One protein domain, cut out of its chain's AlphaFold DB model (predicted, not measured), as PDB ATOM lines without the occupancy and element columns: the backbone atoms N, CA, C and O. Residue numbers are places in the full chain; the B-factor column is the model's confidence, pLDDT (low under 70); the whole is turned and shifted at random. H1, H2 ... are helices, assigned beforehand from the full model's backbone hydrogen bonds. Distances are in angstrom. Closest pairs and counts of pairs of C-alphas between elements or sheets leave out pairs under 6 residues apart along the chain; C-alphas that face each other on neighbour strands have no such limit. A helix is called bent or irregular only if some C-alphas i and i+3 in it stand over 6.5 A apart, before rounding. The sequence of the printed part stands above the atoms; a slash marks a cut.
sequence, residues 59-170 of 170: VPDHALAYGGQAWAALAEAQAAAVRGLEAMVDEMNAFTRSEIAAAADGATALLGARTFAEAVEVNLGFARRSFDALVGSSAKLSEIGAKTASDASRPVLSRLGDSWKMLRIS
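What this domain is: This is residues 59 to 170 of the 170 residues of the protein "Phasin family protein" of Alphaproteobacteria bacterium (UniProt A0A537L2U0). Two long helices, H1 and H2, fold back on each other as a long, narrow helical hairpin, and the far part of H2, H2b, bends away from H1. The printed part has 112 residues with two named helices, H1 then H2, and no named strand; the class is all helix. The whole is extended, with a radius of gyration of the C-alphas of 24.8 A, and spans 83 by 24 by 13 A.

Where its parts are: H1, residues 61 to 112, begins at C-alpha 61 (186.606, 110.186, 184.524) and is 76.5 A long. H2, residues 116 to 169, was assigned as one helix by its hydrogen bonds but is bent: C-alphas 152 and 155 are 6.7 A apart. Its arms are H2a, residues 116 to 152, 53.2 A, and H2b, residues 155 to 169, 21.8 A, ending at C-alpha 169 (187.919, 90.859, 174.255).

How they stand to each other: H1 and H2a form a hairpin and touch, opposite ways at a shallow tilt of 6 degrees; their closest C-alphas, of Ala 77 and Ala 152, are 4.2 A apart. H2b touches H1 with residues 155 to 156 alone, closest at the C-alphas of Ala 73 and Pro 155, 5.3 A. The lines of H2a and H2b stand at a shallow tilt of 33 degrees, only just short of steep. Every O i to N i+4 pair is within hydrogen-bond range in H1 and H2a, and 10 of 11 in H2b.

The domain as a whole: The C-alphas of Pro 60 and Arg 114 are the two farthest apart, 83.1 A. The printed part has no cut, and the link from H1 to H2 is tight. Residues 160 to 170, of which 160 to 169 belong to H2, stand free. The mean pLDDT of the printed part is 79.9; residues under 70 include 59 to 67 and 163 to 170.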
ATOM      1  N   VAL A  59     180.945 113.975 187.440       58.25
ATOM      2  CA  VAL A  59     180.950 112.848 186.510       58.25
ATOM      3  C   VAL A  59     182.301 112.124 186.609       58.25
ATOM      4  O   VAL A  59     183.340 112.771 186.499       58.25
ATOM      5  N   PRO A  60     182.319 110.796 186.817       69.25
ATOM      6  CA  PRO A  60     183.563 110.034 186.910       69.25
ATOM      7  C   PRO A  60     184.354 110.065 185.588       69.25
ATOM      8  O   PRO A  60     183.766 110.146 184.510       69.25
ATOM      9  N   ASP A  61     185.686 109.951 185.657       67.44
ATOM     10  CA  ASP A  61     186.606 110.186 184.524       67.44
ATOM     11  C   ASP A  61     186.275 109.389 183.250       67.44
ATOM     12  O   ASP A  61     186.437 109.888 182.138       67.44
ATOM     13  N   HIS A  62     185.747 108.169 183.381       59.72
ATOM     14  CA  HIS A  62     185.324 107.350 182.239       59.72
ATOM     15  C   HIS A  62     184.109 107.936 181.501       59.72
ATOM     16  O   HIS A  62     184.010 107.830 180.280       59.72
ATOM     17  N   ALA A  63     183.196 108.587 182.221       59.97
ATOM     18  CA  ALA A  63     182.036 109.248 181.642       59.97
ATOM     19  C   ALA A  63     182.405 110.621 181.048       59.97
ATOM     20  O   ALA A  63     181.836 111.012 180.029       59.97
ATOM     21  N   LEU A  64     183.424 111.303 181.588       63.19
ATOM     22  CA  LEU A  64     184.034 112.472 180.943       63.19
ATOM     23  C   LEU A  64     184.797 112.095 179.665       63.19
ATOM     24  O   LEU A  64     184.675 112.793 178.662       63.19
ATOM     25  N   ALA A  65     185.522 110.973 179.661       63.84
ATOM     26  CA  ALA A  65     186.197 110.458 178.472       63.84
ATOM     27  C   ALA A  65     185.191 110.056 177.380       63.84
ATOM     28  O   ALA A  65     185.347 110.444 176.223       63.84
ATOM     29  N   TYR A  66     184.116 109.354 177.748       63.84
ATOM     30  CA  TYR A  66     183.015 109.036 176.837       63.84
ATOM     31  C   TYR A  66     182.324 110.303 176.298       63.84
ATOM     32  O   TYR A  66     182.062 110.404 175.099       63.84
ATOM     33  N   GLY A  67     182.095 111.306 177.153       66.81
ATOM     34  CA  GLY A  67     181.528 112.601 176.765       66.81
ATOM     35  C   GLY A  67     182.432 113.404 175.825       66.81
ATOM     36  O   GLY A  67     181.967 113.913 174.808       66.81
ATOM     37  N   GLY A  68     183.734 113.477 176.108       70.00
ATOM     38  CA  GLY A  68     184.716 114.138 175.243       70.00
ATOM     39  C   GLY A  68     184.818 113.470 173.875       70.00
ATOM     40  O   GLY A  68     184.862 114.149 172.848       70.00
ATOM     41  N   GLN A  69     184.746 112.139 173.839       67.12
ATOM     42  CA  GLN A  69     184.627 111.430 172.577       67.12
ATOM     43  C   GLN A  69     183.311 111.786 171.887       67.12
ATOM     44  O   GLN A  69     183.351 112.145 170.714       67.12
ATOM     45  N   ALA A  70     182.144 111.742 172.542       69.81
ATOM     46  CA  ALA A  70     180.849 112.125 171.947       69.81
ATOM     47  C   ALA A  70     180.901 113.488 171.229       69.81
ATOM     48  O   ALA A  70     180.489 113.582 170.072       69.81
ATOM     49  N   TRP A  71     181.528 114.488 171.851       72.38
ATOM     50  CA  TRP A  71     181.754 115.803 171.247       72.38
ATOM     51  C   TRP A  71     182.638 115.773 169.998       72.38
ATOM     52  O   TRP A  71     182.310 116.422 169.008       72.38
ATOM     53  N   ALA A  72     183.713 114.982 169.999       73.75
ATOM     54  CA  ALA A  72     184.561 114.830 168.817       73.75
ATOM     55  C   ALA A  72     183.799 114.235 167.613       73.75
ATOM     56  O   ALA A  72     183.984 114.697 166.493       73.75
ATOM     57  N   ALA A  73     182.881 113.278 167.829       70.44
ATOM     58  CA  ALA A  73     182.062 112.729 166.731       70.44
ATOM     59  C   ALA A  73     181.084 113.755 166.186       70.44
ATOM     60  O   ALA A  73     180.835 113.784 164.986       70.44
ATOM     61  N   LEU A  74     180.502 114.559 167.074       72.31
ATOM     62  CA  LEU A  74     179.584 115.603 166.658       72.31
ATOM     63  C   LEU A  74     180.314 116.643 165.804       72.31
ATOM     64  O   LEU A  74     179.824 116.992 164.736       72.31
ATOM     65  N   ALA A  75     181.514 117.058 166.219       75.75
ATOM     66  CA  ALA A  75     182.351 117.966 165.442       75.75
ATOM     67  C   ALA A  75     182.741 117.373 164.073       75.75
ATOM     68  O   ALA A  75     182.673 118.064 163.058       75.75
ATOM     69  N   GLU A  76     183.097 116.086 164.015       72.50
ATOM     70  CA  GLU A  76     183.390 115.383 162.757       72.50
ATOM     71  C   GLU A  76     182.159 115.284 161.841       72.50
ATOM     72  O   GLU A  76     182.264 115.544 160.641       72.50
ATOM     73  N   ALA A  77     180.983 114.976 162.395       71.19
ATOM     74  CA  ALA A  77     179.728 114.916 161.651       71.19
ATOM     75  C   ALA A  77     179.305 116.297 161.123       71.19
ATOM     76  O   ALA A  77     178.895 116.413 159.968       71.19
ATOM     77  N   GLN A  78     179.465 117.355 161.923       73.44
ATOM     78  CA  GLN A  78     179.239 118.735 161.484       73.44
ATOM     79  C   GLN A  78     180.201 119.120 160.357       73.44
ATOM     80  O   GLN A  78     179.776 119.675 159.347       73.44
ATOM     81  N   ALA A  79     181.483 118.767 160.472       74.88
ATOM     82  CA  ALA A  79     182.458 119.028 159.420       74.88
ATOM     83  C   ALA A  79     182.154 118.247 158.126       74.88
ATOM     84  O   ALA A  79     182.437 118.736 157.033       74.88
ATOM     85  N   ALA A  80     181.591 117.038 158.215       75.56
ATOM     86  CA  ALA A  80     181.118 116.289 157.050       75.56
ATOM     87  C   ALA A  80     179.887 116.950 156.407       75.56
ATOM     88  O   ALA A  80     179.832 117.084 155.187       75.56
ATOM     89  N   ALA A  81     178.942 117.433 157.219       71.81
ATOM     90  CA  ALA A  81     177.760 118.144 156.740       71.81
ATOM     91  C   ALA A  81     178.115 119.458 156.018       71.81
ATOM     92  O   ALA A  81     177.591 119.715 154.936       71.81
ATOM     93  N   VAL A  82     179.045 120.250 156.569       80.00
ATOM     94  CA  VAL A  82     179.523 121.497 155.941       80.00
ATOM     95  C   VAL A  82     180.152 121.218 154.575       80.00
ATOM     96  O   VAL A  82     179.777 121.857 153.599       80.00
ATOM     97  N   ARG A  83     181.026 120.207 154.468       79.88
ATOM     98  CA  ARG A  83     181.621 119.813 153.176       79.88
ATOM     99  C   ARG A  83     180.579 119.346 152.161       79.88
ATOM    100  O   ARG A  83     180.711 119.613 150.972       79.88
ATOM    101  N   GLY A  84     179.541 118.651 152.626       78.81
ATOM    102  CA  GLY A  84     178.413 118.258 151.787       78.81
ATOM    103  C   GLY A  84     177.663 119.457 151.217       78.81
ATOM    104  O   GLY A  84     177.362 119.488 150.026       78.81
ATOM    105  N   LEU A  85     177.409 120.466 152.053       79.00
ATOM    106  CA  LEU A  85     176.765 121.709 151.635       79.00
ATOM    107  C   LEU A  85     177.633 122.496 150.644       79.00
ATOM    108  O   LEU A  85     177.121 122.931 149.615       79.00
ATOM    109  N   GLU A  86     178.933 122.633 150.915       83.38
ATOM    110  CA  GLU A  86     179.894 123.253 149.991       83.38
ATOM    111  C   GLU A  86     179.853 122.567 148.616       83.38
ATOM    112  O   GLU A  86     179.682 123.233 147.597       83.38
ATOM    113  N   ALA A  87     179.880 121.231 148.585       83.00
ATOM    114  CA  ALA A  87     179.800 120.468 147.342       83.00
ATOM    115  C   ALA A  87     178.465 120.659 146.592       83.00
ATOM    116  O   ALA A  87     178.457 120.709 145.361       83.00
ATOM    117  N   MET A  88     177.333 120.783 147.300       79.25
ATOM    118  CA  MET A  88     176.040 121.090 146.666       79.25
ATOM    119  C   MET A  88     176.029 122.491 146.046       79.25
ATOM    120  O   MET A  88     175.538 122.660 144.929       79.25
ATOM    121  N   VAL A  89     176.575 123.489 146.750       86.50
ATOM    122  CA  VAL A  89     176.686 124.868 146.249       86.50
ATOM    123  C   VAL A  89     177.575 124.921 145.009       86.50
ATOM    124  O   VAL A  89     177.214 125.567 144.023       86.50
ATOM    125  N   ASP A  90     178.697 124.202 145.018       89.06
ATOM    126  CA  ASP A  90     179.592 124.108 143.867       89.06
ATOM    127  C   ASP A  90     178.907 123.482 142.649       89.06
ATOM    128  O   ASP A  90     179.011 124.022 141.544       89.06
ATOM    129  N   GLU A  91     178.152 122.393 142.823       88.75
ATOM    130  CA  GLU A  91     177.421 121.775 141.711       88.75
ATOM    131  C   GLU A  91     176.301 122.685 141.188       88.75
ATOM    132  O   GLU A  91     176.098 122.777 139.977       88.75
ATOM    133  N   MET A  92     175.615 123.424 142.061       83.94
ATOM    134  CA  MET A  92     174.583 124.381 141.649       83.94
ATOM    135  C   MET A  92     175.179 125.568 140.872       83.94
ATOM    136  O   MET A  92     174.625 126.010 139.858       83.94
ATOM    137  N   ASN A  93     176.357 126.042 141.280       87.88
ATOM    138  CA  ASN A  93     177.129 127.032 140.531       87.88
ATOM    139  C   ASN A  93     177.612 126.483 139.182       87.88
ATOM    140  O   ASN A  93     177.553 127.192 138.174       87.88
ATOM    141  N   ALA A  94     178.078 125.233 139.140       87.31
ATOM    142  CA  ALA A  94     178.488 124.573 137.906       87.31
ATOM    143  C   ALA A  94     177.312 124.439 136.926       87.31
ATOM    144  O   ALA A  94     177.455 124.794 135.753       87.31
ATOM    145  N   PHE A  95     176.140 124.026 137.412       86.31
ATOM    146  CA  PHE A  95     174.906 123.966 136.630       86.31
ATOM    147  C   PHE A  95     174.530 125.343 136.068       86.31
ATOM    148  O   PHE A  95     174.342 125.487 134.861       86.31
ATOM    149  N   THR A  96     174.543 126.384 136.903       89.69
ATOM    150  CA  THR A  96     174.230 127.763 136.485       89.69
ATOM    151  C   THR A  96     175.183 128.260 135.396       89.69
ATOM    152  O   THR A  96     174.755 128.816 134.386       89.69
ATOM    153  N   ARG A  97     176.492 128.026 135.561       90.25
ATOM    154  CA  ARG A  97     177.494 128.366 134.538       90.25
ATOM    155  C   ARG A  97     177.248 127.609 133.235       90.25
ATOM    156  O   ARG A  97     177.425 128.188 132.166       90.25
ATOM    157  N   SER A  98     176.836 126.344 133.319       87.31
ATOM    158  CA  SER A  98     176.522 125.534 132.141       87.31
ATOM    159  C   SER A  98     175.294 126.050 131.387       87.31
ATOM    160  O   SER A  98     175.330 126.121 130.161       87.31
ATOM    161  N   GLU A  99     174.262 126.510 132.098       87.31
ATOM    162  CA  GLU A  99     173.059 127.102 131.503       87.31
ATOM    163  C   GLU A  99     173.367 128.443 130.822       87.31
ATOM    164  O   GLU A  99     172.914 128.687 129.707       87.31
ATOM    165  N   ILE A 100     174.208 129.288 131.431       91.12
ATOM    166  CA  ILE A 100     174.660 130.544 130.804       91.12
ATOM    167  C   ILE A 100     175.421 130.256 129.503       91.12
ATOM    168  O   ILE A 100     175.174 130.911 128.489       91.12
ATOM    169  N   ALA A 101     176.326 129.274 129.516       88.94
ATOM    170  CA  ALA A 101     177.052 128.865 128.316       88.94
ATOM    171  C   ALA A 101     176.096 128.318 127.241       88.94
ATOM    172  O   ALA A 101     176.176 128.726 126.085       88.94
ATOM    173  N   ALA A 102     175.141 127.467 127.627       86.44
ATOM    174  CA  ALA A 102     174.144 126.915 126.715       86.44
ATOM    175  C   ALA A 102     173.242 127.999 126.100       86.44
ATOM    176  O   ALA A 102     172.916 127.924 124.915       86.44
ATOM    177  N   ALA A 103     172.867 129.020 126.874       86.12
ATOM    178  CA  ALA A 103     172.087 130.152 126.388       86.12
ATOM    179  C   ALA A 103     172.888 131.027 125.412       86.12
ATOM    180  O   ALA A 103     172.353 131.447 124.385       86.12
ATOM    181  N   ALA A 104     174.171 131.271 125.697       90.38
ATOM    182  CA  ALA A 104     175.059 132.003 124.798       90.38
ATOM    183  C   ALA A 104     175.252 131.255 123.467       90.38
ATOM    184  O   ALA A 104     175.053 131.847 122.405       90.38
ATOM    185  N   ASP A 105     175.537 129.951 123.521       88.56
ATOM    186  CA  ASP A 105     175.656 129.092 122.337       88.56
ATOM    187  C   ASP A 105     174.354 129.072 121.525       88.56
ATOM    188  O   ASP A 105     174.373 129.205 120.300       88.56
ATOM    189  N   GLY A 106     173.207 128.950 122.204       87.56
ATOM    190  CA  GLY A 106     171.887 128.993 121.581       87.56
ATOM    191  C   GLY A 106     171.611 130.328 120.886       87.56
ATOM    192  O   GLY A 106     171.148 130.345 119.747       87.56
ATOM    193  N   ALA A 107     171.955 131.452 121.518       86.62
ATOM    194  CA  ALA A 107     171.820 132.776 120.917       86.62
ATOM    195  C   ALA A 107     172.723 132.943 119.684       86.62
ATOM    196  O   ALA A 107     172.267 133.436 118.651       86.62
ATOM    197  N   THR A 108     173.980 132.491 119.748       89.31
ATOM    198  CA  THR A 108     174.888 132.498 118.591       89.31
ATOM    199  C   THR A 108     174.355 131.630 117.452       89.31
ATOM    200  O   THR A 108     174.367 132.059 116.298       89.31
ATOM    201  N   ALA A 109     173.832 130.442 117.757       86.06
ATOM    202  CA  ALA A 109     173.261 129.546 116.758       86.06
ATOM    203  C   ALA A 109     171.979 130.117 116.124       86.06
ATOM    204  O   ALA A 109     171.800 130.010 114.911       86.06
ATOM    205  N   LEU A 110     171.128 130.798 116.901       86.69
ATOM    206  CA  LEU A 110     169.954 131.506 116.377       86.69
ATOM    207  C   LEU A 110     170.333 132.677 115.461       86.69
ATOM    208  O   LEU A 110     169.689 132.865 114.435       86.69
ATOM    209  N   LEU A 111     171.383 133.439 115.786       86.81
ATOM    210  CA  LEU A 111     171.888 134.513 114.915       86.81
ATOM    211  C   LEU A 111     172.469 133.977 113.595       86.81
ATOM    212  O   LEU A 111     172.474 134.690 112.592       86.81
ATOM    213  N   GLY A 112     172.957 132.735 113.595       85.56
ATOM    214  CA  GLY A 112     173.440 132.040 112.402       85.56
ATOM    215  C   GLY A 112     172.346 131.353 111.576       85.56
ATOM    216  O   GLY A 112     172.598 131.019 110.417       85.56
ATOM    217  N   ALA A 113     171.149 131.149 112.136       86.19
ATOM    218  CA  ALA A 113     170.052 130.459 111.466       86.19
ATOM    219  C   ALA A 113     169.483 131.310 110.318       86.19
ATOM    220  O   ALA A 113     169.056 132.450 110.505       86.19
ATOM    221  N   ARG A 114     169.446 130.746 109.109       84.38
ATOM    222  CA  ARG A 114     168.865 131.385 107.916       84.38
ATOM    223  C   ARG A 114     167.407 131.009 107.706       84.38
ATOM    224  O   ARG A 114     166.708 131.678 106.944       84.38
ATOM    225  N   THR A 115     166.952 129.938 108.350       85.75
ATOM    226  CA  THR A 115     165.604 129.392 108.177       85.75
ATOM    227  C   THR A 115     164.911 129.137 109.514       85.75
ATOM    228  O   THR A 115     165.546 128.928 110.546       85.75
ATOM    229  N   PHE A 116     163.575 129.114 109.499       82.19
ATOM    230  CA  PHE A 116     162.781 128.786 110.687       82.19
ATOM    231  C   PHE A 116     163.023 127.346 111.176       82.19
ATOM    232  O   PHE A 116     163.002 127.098 112.376       82.19
ATOM    233  N   ALA A 117     163.295 126.410 110.260       86.06
ATOM    234  CA  ALA A 117     163.616 125.027 110.606       86.06
ATOM    235  C   ALA A 117     164.910 124.929 111.432       86.06
ATOM    236  O   ALA A 117     164.911 124.284 112.478       86.06
ATOM    237  N   GLU A 118     165.965 125.649 111.034       83.62
ATOM    238  CA  GLU A 118     167.216 125.736 111.803       83.62
ATOM    239  C   GLU A 118     166.984 126.368 113.184       83.62
ATOM    240  O   GLU A 118     167.502 125.883 114.186       83.62
ATOM    241  N   ALA A 119     166.148 127.407 113.282       83.69
ATOM    242  CA  ALA A 119     165.817 128.020 114.570       83.69
ATOM    243  C   ALA A 119     165.062 127.063 115.519       83.69
ATOM    244  O   ALA A 119     165.265 127.096 116.738       83.69
ATOM    245  N   VAL A 120     164.194 126.197 114.983       89.00
ATOM    246  CA  VAL A 120     163.508 125.151 115.763       89.00
ATOM    247  C   VAL A 120     164.492 124.073 116.214       89.00
ATOM    248  O   VAL A 120     164.432 123.656 117.368       89.00
ATOM    249  N   GLU A 121     165.427 123.660 115.357       88.81
ATOM    250  CA  GLU A 121     166.489 122.718 115.735       88.81
ATOM    251  C   GLU A 121     167.382 123.264 116.850       88.81
ATOM    252  O   GLU A 121     167.695 122.529 117.785       88.81
ATOM    253  N   VAL A 122     167.730 124.555 116.817       90.19
ATOM    254  CA  VAL A 122     168.490 125.198 117.901       90.19
ATOM    255  C   VAL A 122     167.712 125.167 119.219       90.19
ATOM    256  O   VAL A 122     168.275 124.797 120.249       90.19
ATOM    257  N   ASN A 123     166.413 125.477 119.200       86.56
ATOM    258  CA  ASN A 123     165.568 125.395 120.397       86.56
ATOM    259  C   ASN A 123     165.424 123.956 120.916       86.56
ATOM    260  O   ASN A 123     165.481 123.727 122.123       86.56
ATOM    261  N   LEU A 124     165.262 122.979 120.021       91.31
ATOM    262  CA  LEU A 124     165.164 121.569 120.391       91.31
ATOM    263  C   LEU A 124     166.488 121.051 120.973       91.31
ATOM    264  O   LEU A 124     166.487 120.311 121.959       91.31
ATOM    265  N   GLY A 125     167.614 121.470 120.394       87.25
ATOM    266  CA  GLY A 125     168.955 121.183 120.895       87.25
ATOM    267  C   GLY A 125     169.205 121.798 122.271       87.25
ATOM    268  O   GLY A 125     169.711 121.110 123.157       87.25
ATOM    269  N   PHE A 126     168.789 123.051 122.478       87.62
ATOM    270  CA  PHE A 126     168.840 123.715 123.781       87.62
ATOM    271  C   PHE A 126     167.999 122.963 124.820       87.62
ATOM    272  O   PHE A 126     168.529 122.565 125.852       87.62
ATOM    273  N   ALA A 127     166.734 122.657 124.514       88.81
ATOM    274  CA  ALA A 127     165.845 121.936 125.425       88.81
ATOM    275  C   ALA A 127     166.395 120.555 125.821       88.81
ATOM    276  O   ALA A 127     166.349 120.178 126.992       88.81
ATOM    277  N   ARG A 128     166.950 119.803 124.861       92.50
ATOM    278  CA  ARG A 128     167.564 118.498 125.136       92.50
ATOM    279  C   ARG A 128     168.811 118.627 126.007       92.50
ATOM    280  O   ARG A 128     168.947 117.882 126.971       92.50
ATOM    281  N   ARG A 129     169.682 119.594 125.708       90.06
ATOM    282  CA  ARG A 129     170.889 119.857 126.502       90.06
ATOM    283  C   ARG A 129     170.548 120.286 127.930       90.06
ATOM    284  O   ARG A 129     171.149 119.746 128.852       90.06
ATOM    285  N   SER A 130     169.595 121.198 128.121       87.50
ATOM    286  CA  SER A 130     169.155 121.622 129.458       87.50
ATOM    287  C   SER A 130     168.534 120.465 130.242       87.50
ATOM    288  O   SER A 130     168.776 120.330 131.438       87.50
ATOM    289  N   PHE A 131     167.791 119.574 129.577       91.88
ATOM    290  CA  PHE A 131     167.272 118.366 130.219       91.88
ATOM    291  C   PHE A 131     168.395 117.410 130.652       91.88
ATOM    292  O   PHE A 131     168.419 116.979 131.804       91.88
ATOM    293  N   ASP A 132     169.353 117.122 129.768       90.88
ATOM    294  CA  ASP A 132     170.504 116.269 130.090       90.88
ATOM    295  C   ASP A 132     171.347 116.874 131.232       90.88
ATOM    296  O   ASP A 132     171.763 116.161 132.149       90.88
ATOM    297  N   ALA A 133     171.547 118.198 131.227       88.44
ATOM    298  CA  ALA A 133     172.249 118.926 132.283       88.44
ATOM    299  C   ALA A 133     171.509 118.845 133.627       88.44
ATOM    300  O   ALA A 133     172.134 118.584 134.657       88.44
ATOM    301  N   LEU A 134     170.182 118.998 133.625       89.50
ATOM    302  CA  LEU A 134     169.353 118.896 134.826       89.50
ATOM    303  C   LEU A 134     169.396 117.488 135.429       89.50
ATOM    304  O   LEU A 134     169.557 117.337 136.642       89.50
ATOM    305  N   VAL A 135     169.268 116.454 134.594       93.88
ATOM    306  CA  VAL A 135     169.344 115.056 135.038       93.88
ATOM    307  C   VAL A 135     170.731 114.753 135.603       93.88
ATOM    308  O   VAL A 135     170.839 114.164 136.680       93.88
ATOM    309  N   GLY A 136     171.792 115.207 134.930       91.44
ATOM    310  CA  GLY A 136     173.169 115.058 135.403       91.44
ATOM    311  C   GLY A 136     173.416 115.749 136.746       91.44
ATOM    312  O   GLY A 136     173.957 115.132 137.664       91.44
ATOM    313  N   SER A 137     172.973 117.001 136.888       88.19
ATOM    314  CA  SER A 137     173.092 117.767 138.133       88.19
ATOM    315  C   SER A 137     172.294 117.118 139.271       88.19
ATOM    316  O   SER A 137     172.817 116.939 140.367       88.19
ATOM    317  N   SER A 138     171.076 116.639 139.000       83.62
ATOM    318  CA  SER A 138     170.240 115.934 139.987       83.62
ATOM    319  C   SER A 138     170.872 114.625 140.472       83.62
ATOM    320  O   SER A 138     170.837 114.313 141.666       83.62
ATOM    321  N   ALA A 139     171.477 113.856 139.560       92.44
ATOM    322  CA  ALA A 139     172.190 112.630 139.905       92.44
ATOM    323  C   ALA A 139     173.408 112.925 140.793       92.44
ATOM    324  O   ALA A 139     173.591 112.272 141.822       92.44
ATOM    325  N   LYS A 140     174.194 113.952 140.455       89.31
ATOM    326  CA  LYS A 140     175.329 114.384 141.279       89.31
ATOM    327  C   LYS A 140     174.902 114.927 142.638       89.31
ATOM    328  O   LYS A 140     175.520 114.571 143.634       89.31
ATOM    329  N   LEU A 141     173.842 115.732 142.716       85.12
ATOM    330  CA  LEU A 141     173.284 116.190 143.996       85.12
ATOM    331  C   LEU A 141     172.859 115.004 144.870       85.12
ATOM    332  O   LEU A 141     173.135 114.992 146.068       85.12
ATOM    333  N   SER A 142     172.246 113.981 144.269       86.88
ATOM    334  CA  SER A 142     171.874 112.748 144.974       86.88
ATOM    335  C   SER A 142     173.103 111.990 145.483       86.88
ATOM    336  O   SER A 142     173.110 111.506 146.614       86.88
ATOM    337  N   GLU A 143     174.170 111.922 144.683       87.88
ATOM    338  CA  GLU A 143     175.447 111.327 145.086       87.88
ATOM    339  C   GLU A 143     176.115 112.111 146.225       87.88
ATOM    340  O   GLU A 143     176.563 111.507 147.202       87.88
ATOM    341  N   ILE A 144     176.147 113.447 146.141       86.50
ATOM    342  CA  ILE A 144     176.665 114.331 147.194       86.50
ATOM    343  C   ILE A 144     175.870 114.124 148.483       86.50
ATOM    344  O   ILE A 144     176.468 113.931 149.541       86.50
ATOM    345  N   GLY A 145     174.538 114.093 148.408       77.44
ATOM    346  CA  GLY A 145     173.673 113.836 149.557       77.44
ATOM    347  C   GLY A 145     173.944 112.474 150.202       77.44
ATOM    348  O   GLY A 145     174.155 112.394 151.412       77.44
ATOM    349  N   ALA A 146     174.021 111.408 149.400       84.56
ATOM    350  CA  ALA A 146     174.315 110.062 149.890       84.56
ATOM    351  C   ALA A 146     175.710 109.961 150.533       84.56
ATOM    352  O   ALA A 146     175.857 109.358 151.600       84.56
ATOM    353  N   LYS A 147     176.733 110.582 149.928       84.12
ATOM    354  CA  LYS A 147     178.088 110.651 150.497       84.12
ATOM    355  C   LYS A 147     178.108 111.434 151.801       84.12
ATOM    356  O   LYS A 147     178.642 110.935 152.781       84.12
ATOM    357  N   THR A 148     177.459 112.593 151.838       84.44
ATOM    358  CA  THR A 148     177.368 113.435 153.040       84.44
ATOM    359  C   THR A 148     176.712 112.679 154.192       84.44
ATOM    360  O   THR A 148     177.237 112.669 155.300       84.44
ATOM    361  N   ALA A 149     175.603 111.978 153.935       78.75
ATOM    362  CA  ALA A 149     174.934 111.153 154.941       78.75
ATOM    363  C   ALA A 149     175.818 109.985 155.424       78.75
ATOM    364  O   ALA A 149     175.862 109.674 156.617       78.75
ATOM    365  N   SER A 150     176.556 109.348 154.512       82.00
ATOM    366  CA  SER A 150     177.523 108.297 154.851       82.00
ATOM    367  C   SER A 150     178.665 108.839 155.720       82.00
ATOM    368  O   SER A 150     178.959 108.292 156.781       82.00
ATOM    369  N   ASP A 151     179.259 109.967 155.334       75.88
ATOM    370  CA  ASP A 151     180.374 110.592 156.046       75.88
ATOM    371  C   ASP A 151     179.963 111.137 157.416       75.88
ATOM    372  O   ASP A 151     180.701 110.973 158.385       75.88
ATOM    373  N   ALA A 152     178.757 111.695 157.536       77.81
ATOM    374  CA  ALA A 152     178.217 112.165 158.808       77.81
ATOM    375  C   ALA A 152     177.829 111.018 159.762       77.81
ATOM    376  O   ALA A 152     177.882 111.188 160.980       77.81
ATOM    377  N   SER A 153     177.458 109.839 159.243       73.06
ATOM    378  CA  SER A 153     177.065 108.677 160.065       73.06
ATOM    379  C   SER A 153     178.239 107.784 160.485       73.06
ATOM    380  O   SER A 153     178.182 107.139 161.538       73.06
ATOM    381  N   ARG A 154     179.339 107.783 159.720       78.06
ATOM    382  CA  ARG A 154     180.600 107.088 160.038       78.06
ATOM    383  C   ARG A 154     181.106 107.278 161.476       78.06
ATOM    384  O   ARG A 154     181.372 106.258 162.115       78.06
ATOM    385  N   PRO A 155     181.225 108.501 162.031       73.62
ATOM    386  CA  PRO A 155     181.751 108.690 163.385       73.62
ATOM    387  C   PRO A 155     180.885 108.029 164.466       73.62
ATOM    388  O   PRO A 155     181.410 107.609 165.496       73.62
ATOM    389  N   VAL A 156     179.579 107.864 164.231       73.12
ATOM    390  CA  VAL A 156     178.664 107.165 165.149       73.12
ATOM    391  C   VAL A 156     178.797 105.645 165.011       73.12
ATOM    392  O   VAL A 156     178.909 104.938 166.015       73.12
ATOM    393  N   LEU A 157     178.838 105.130 163.778       72.31
ATOM    394  CA  LEU A 157     178.931 103.688 163.506       72.31
ATOM    395  C   LEU A 157     180.269 103.081 163.946       72.31
ATOM    396  O   LEU A 157     180.279 101.993 164.526       72.31
ATOM    397  N   SER A 158     181.387 103.776 163.721       73.31
ATOM    398  CA  SER A 158     182.713 103.301 164.140       73.31
ATOM    399  C   SER A 158     182.778 103.068 165.652       73.31
ATOM    400  O   SER A 158     183.348 102.082 166.109       73.31
ATOM    401  N   ARG A 159     182.086 103.898 166.439       66.94
ATOM    402  CA  ARG A 159     182.068 103.806 167.907       66.94
ATOM    403  C   ARG A 159     181.247 102.652 168.440       66.94
ATOM    404  O   ARG A 159     181.652 102.020 169.413       66.94
ATOM    405  N   LEU A 160     180.110 102.364 167.812       68.12
ATOM    406  CA  LEU A 160     179.331 101.157 168.097       68.12
ATOM    407  C   LEU A 160     180.165  99.897 167.827       68.12
ATOM    408  O   LEU A 160     180.161  98.969 168.635       68.12
ATOM    409  N   GLY A 161     180.935  99.896 166.736       72.56
ATOM    410  CA  GLY A 161     181.862  98.812 166.404       72.56
ATOM    411  C   GLY A 161     183.008  98.656 167.408       72.56
ATOM    412  O   GLY A 161     183.297  97.536 167.838       72.56
ATOM    413  N   ASP A 162     183.636  99.757 167.818       71.56
ATOM    414  CA  ASP A 162     184.748  99.743 168.778       71.56
ATOM    415  C   ASP A 162     184.290  99.362 170.193       71.56
ATOM    416  O   ASP A 162     184.950  98.570 170.871       71.56
ATOM    417  N   SER A 163     183.108  99.832 170.604       66.81
ATOM    418  CA  SER A 163     182.493  99.466 171.888       66.81
ATOM    419  C   SER A 163     182.153  97.975 171.946       66.81
ATOM    420  O   SER A 163     182.378  97.322 172.963       66.81
ATOM    421  N   TRP A 164     181.668  97.400 170.840       68.50
ATOM    422  CA  TRP A 164     181.412  95.961 170.745       68.50
ATOM    423  C   TRP A 164     182.716  95.148 170.755       68.50
ATOM    424  O   TRP A 164     182.805  94.130 171.441       68.50
ATOM    425  N   LYS A 165     183.767  95.595 170.058       69.19
ATOM    426  CA  LYS A 165     185.075  94.917 170.100       69.19
ATOM    427  C   LYS A 165     185.654  94.860 171.513       69.19
ATOM    428  O   LYS A 165     186.114  93.794 171.914       69.19
ATOM    429  N   MET A 166     185.572  95.951 172.275       63.28
ATOM    430  CA  MET A 166     185.996  95.981 173.681       63.28
ATOM    431  C   MET A 166     185.238  94.955 174.540       63.28
ATOM    432  O   MET A 166     185.846  94.259 175.345       63.28
ATOM    433  N   LEU A 167     183.929  94.793 174.319       62.97
ATOM    434  CA  LEU A 167     183.080  93.873 175.087       62.97
ATOM    435  C   LEU A 167     183.318  92.386 174.779       62.97
ATOM    436  O   LEU A 167     182.900  91.529 175.547       62.97
ATOM    437  N   ARG A 168     183.938  92.074 173.637       69.81
ATOM    438  CA  ARG A 168     184.204  90.695 173.191       69.81
ATOM    439  C   ARG A 168     185.628  90.220 173.511       69.81
ATOM    440  O   ARG A 168     185.921  89.045 173.313       69.81
ATOM    441  N   ILE A 169     186.510  91.132 173.922       60.12
ATOM    442  CA  ILE A 169     187.919  90.859 174.255       60.12
ATOM    443  C   ILE A 169     188.139  90.812 175.784       60.12
ATOM    444  O   ILE A 169     189.198  90.373 176.229       60.12
ATOM    445  N   SER A 170     187.139  91.211 176.581       47.66
ATOM    446  CA  SER A 170     187.115  91.058 178.044       47.66
ATOM    447  C   SER A 170     186.398  89.787 178.485       47.66
ATOM    448  O   SER A 170     186.702  89.359 179.620       47.66
TER     449      SER A 170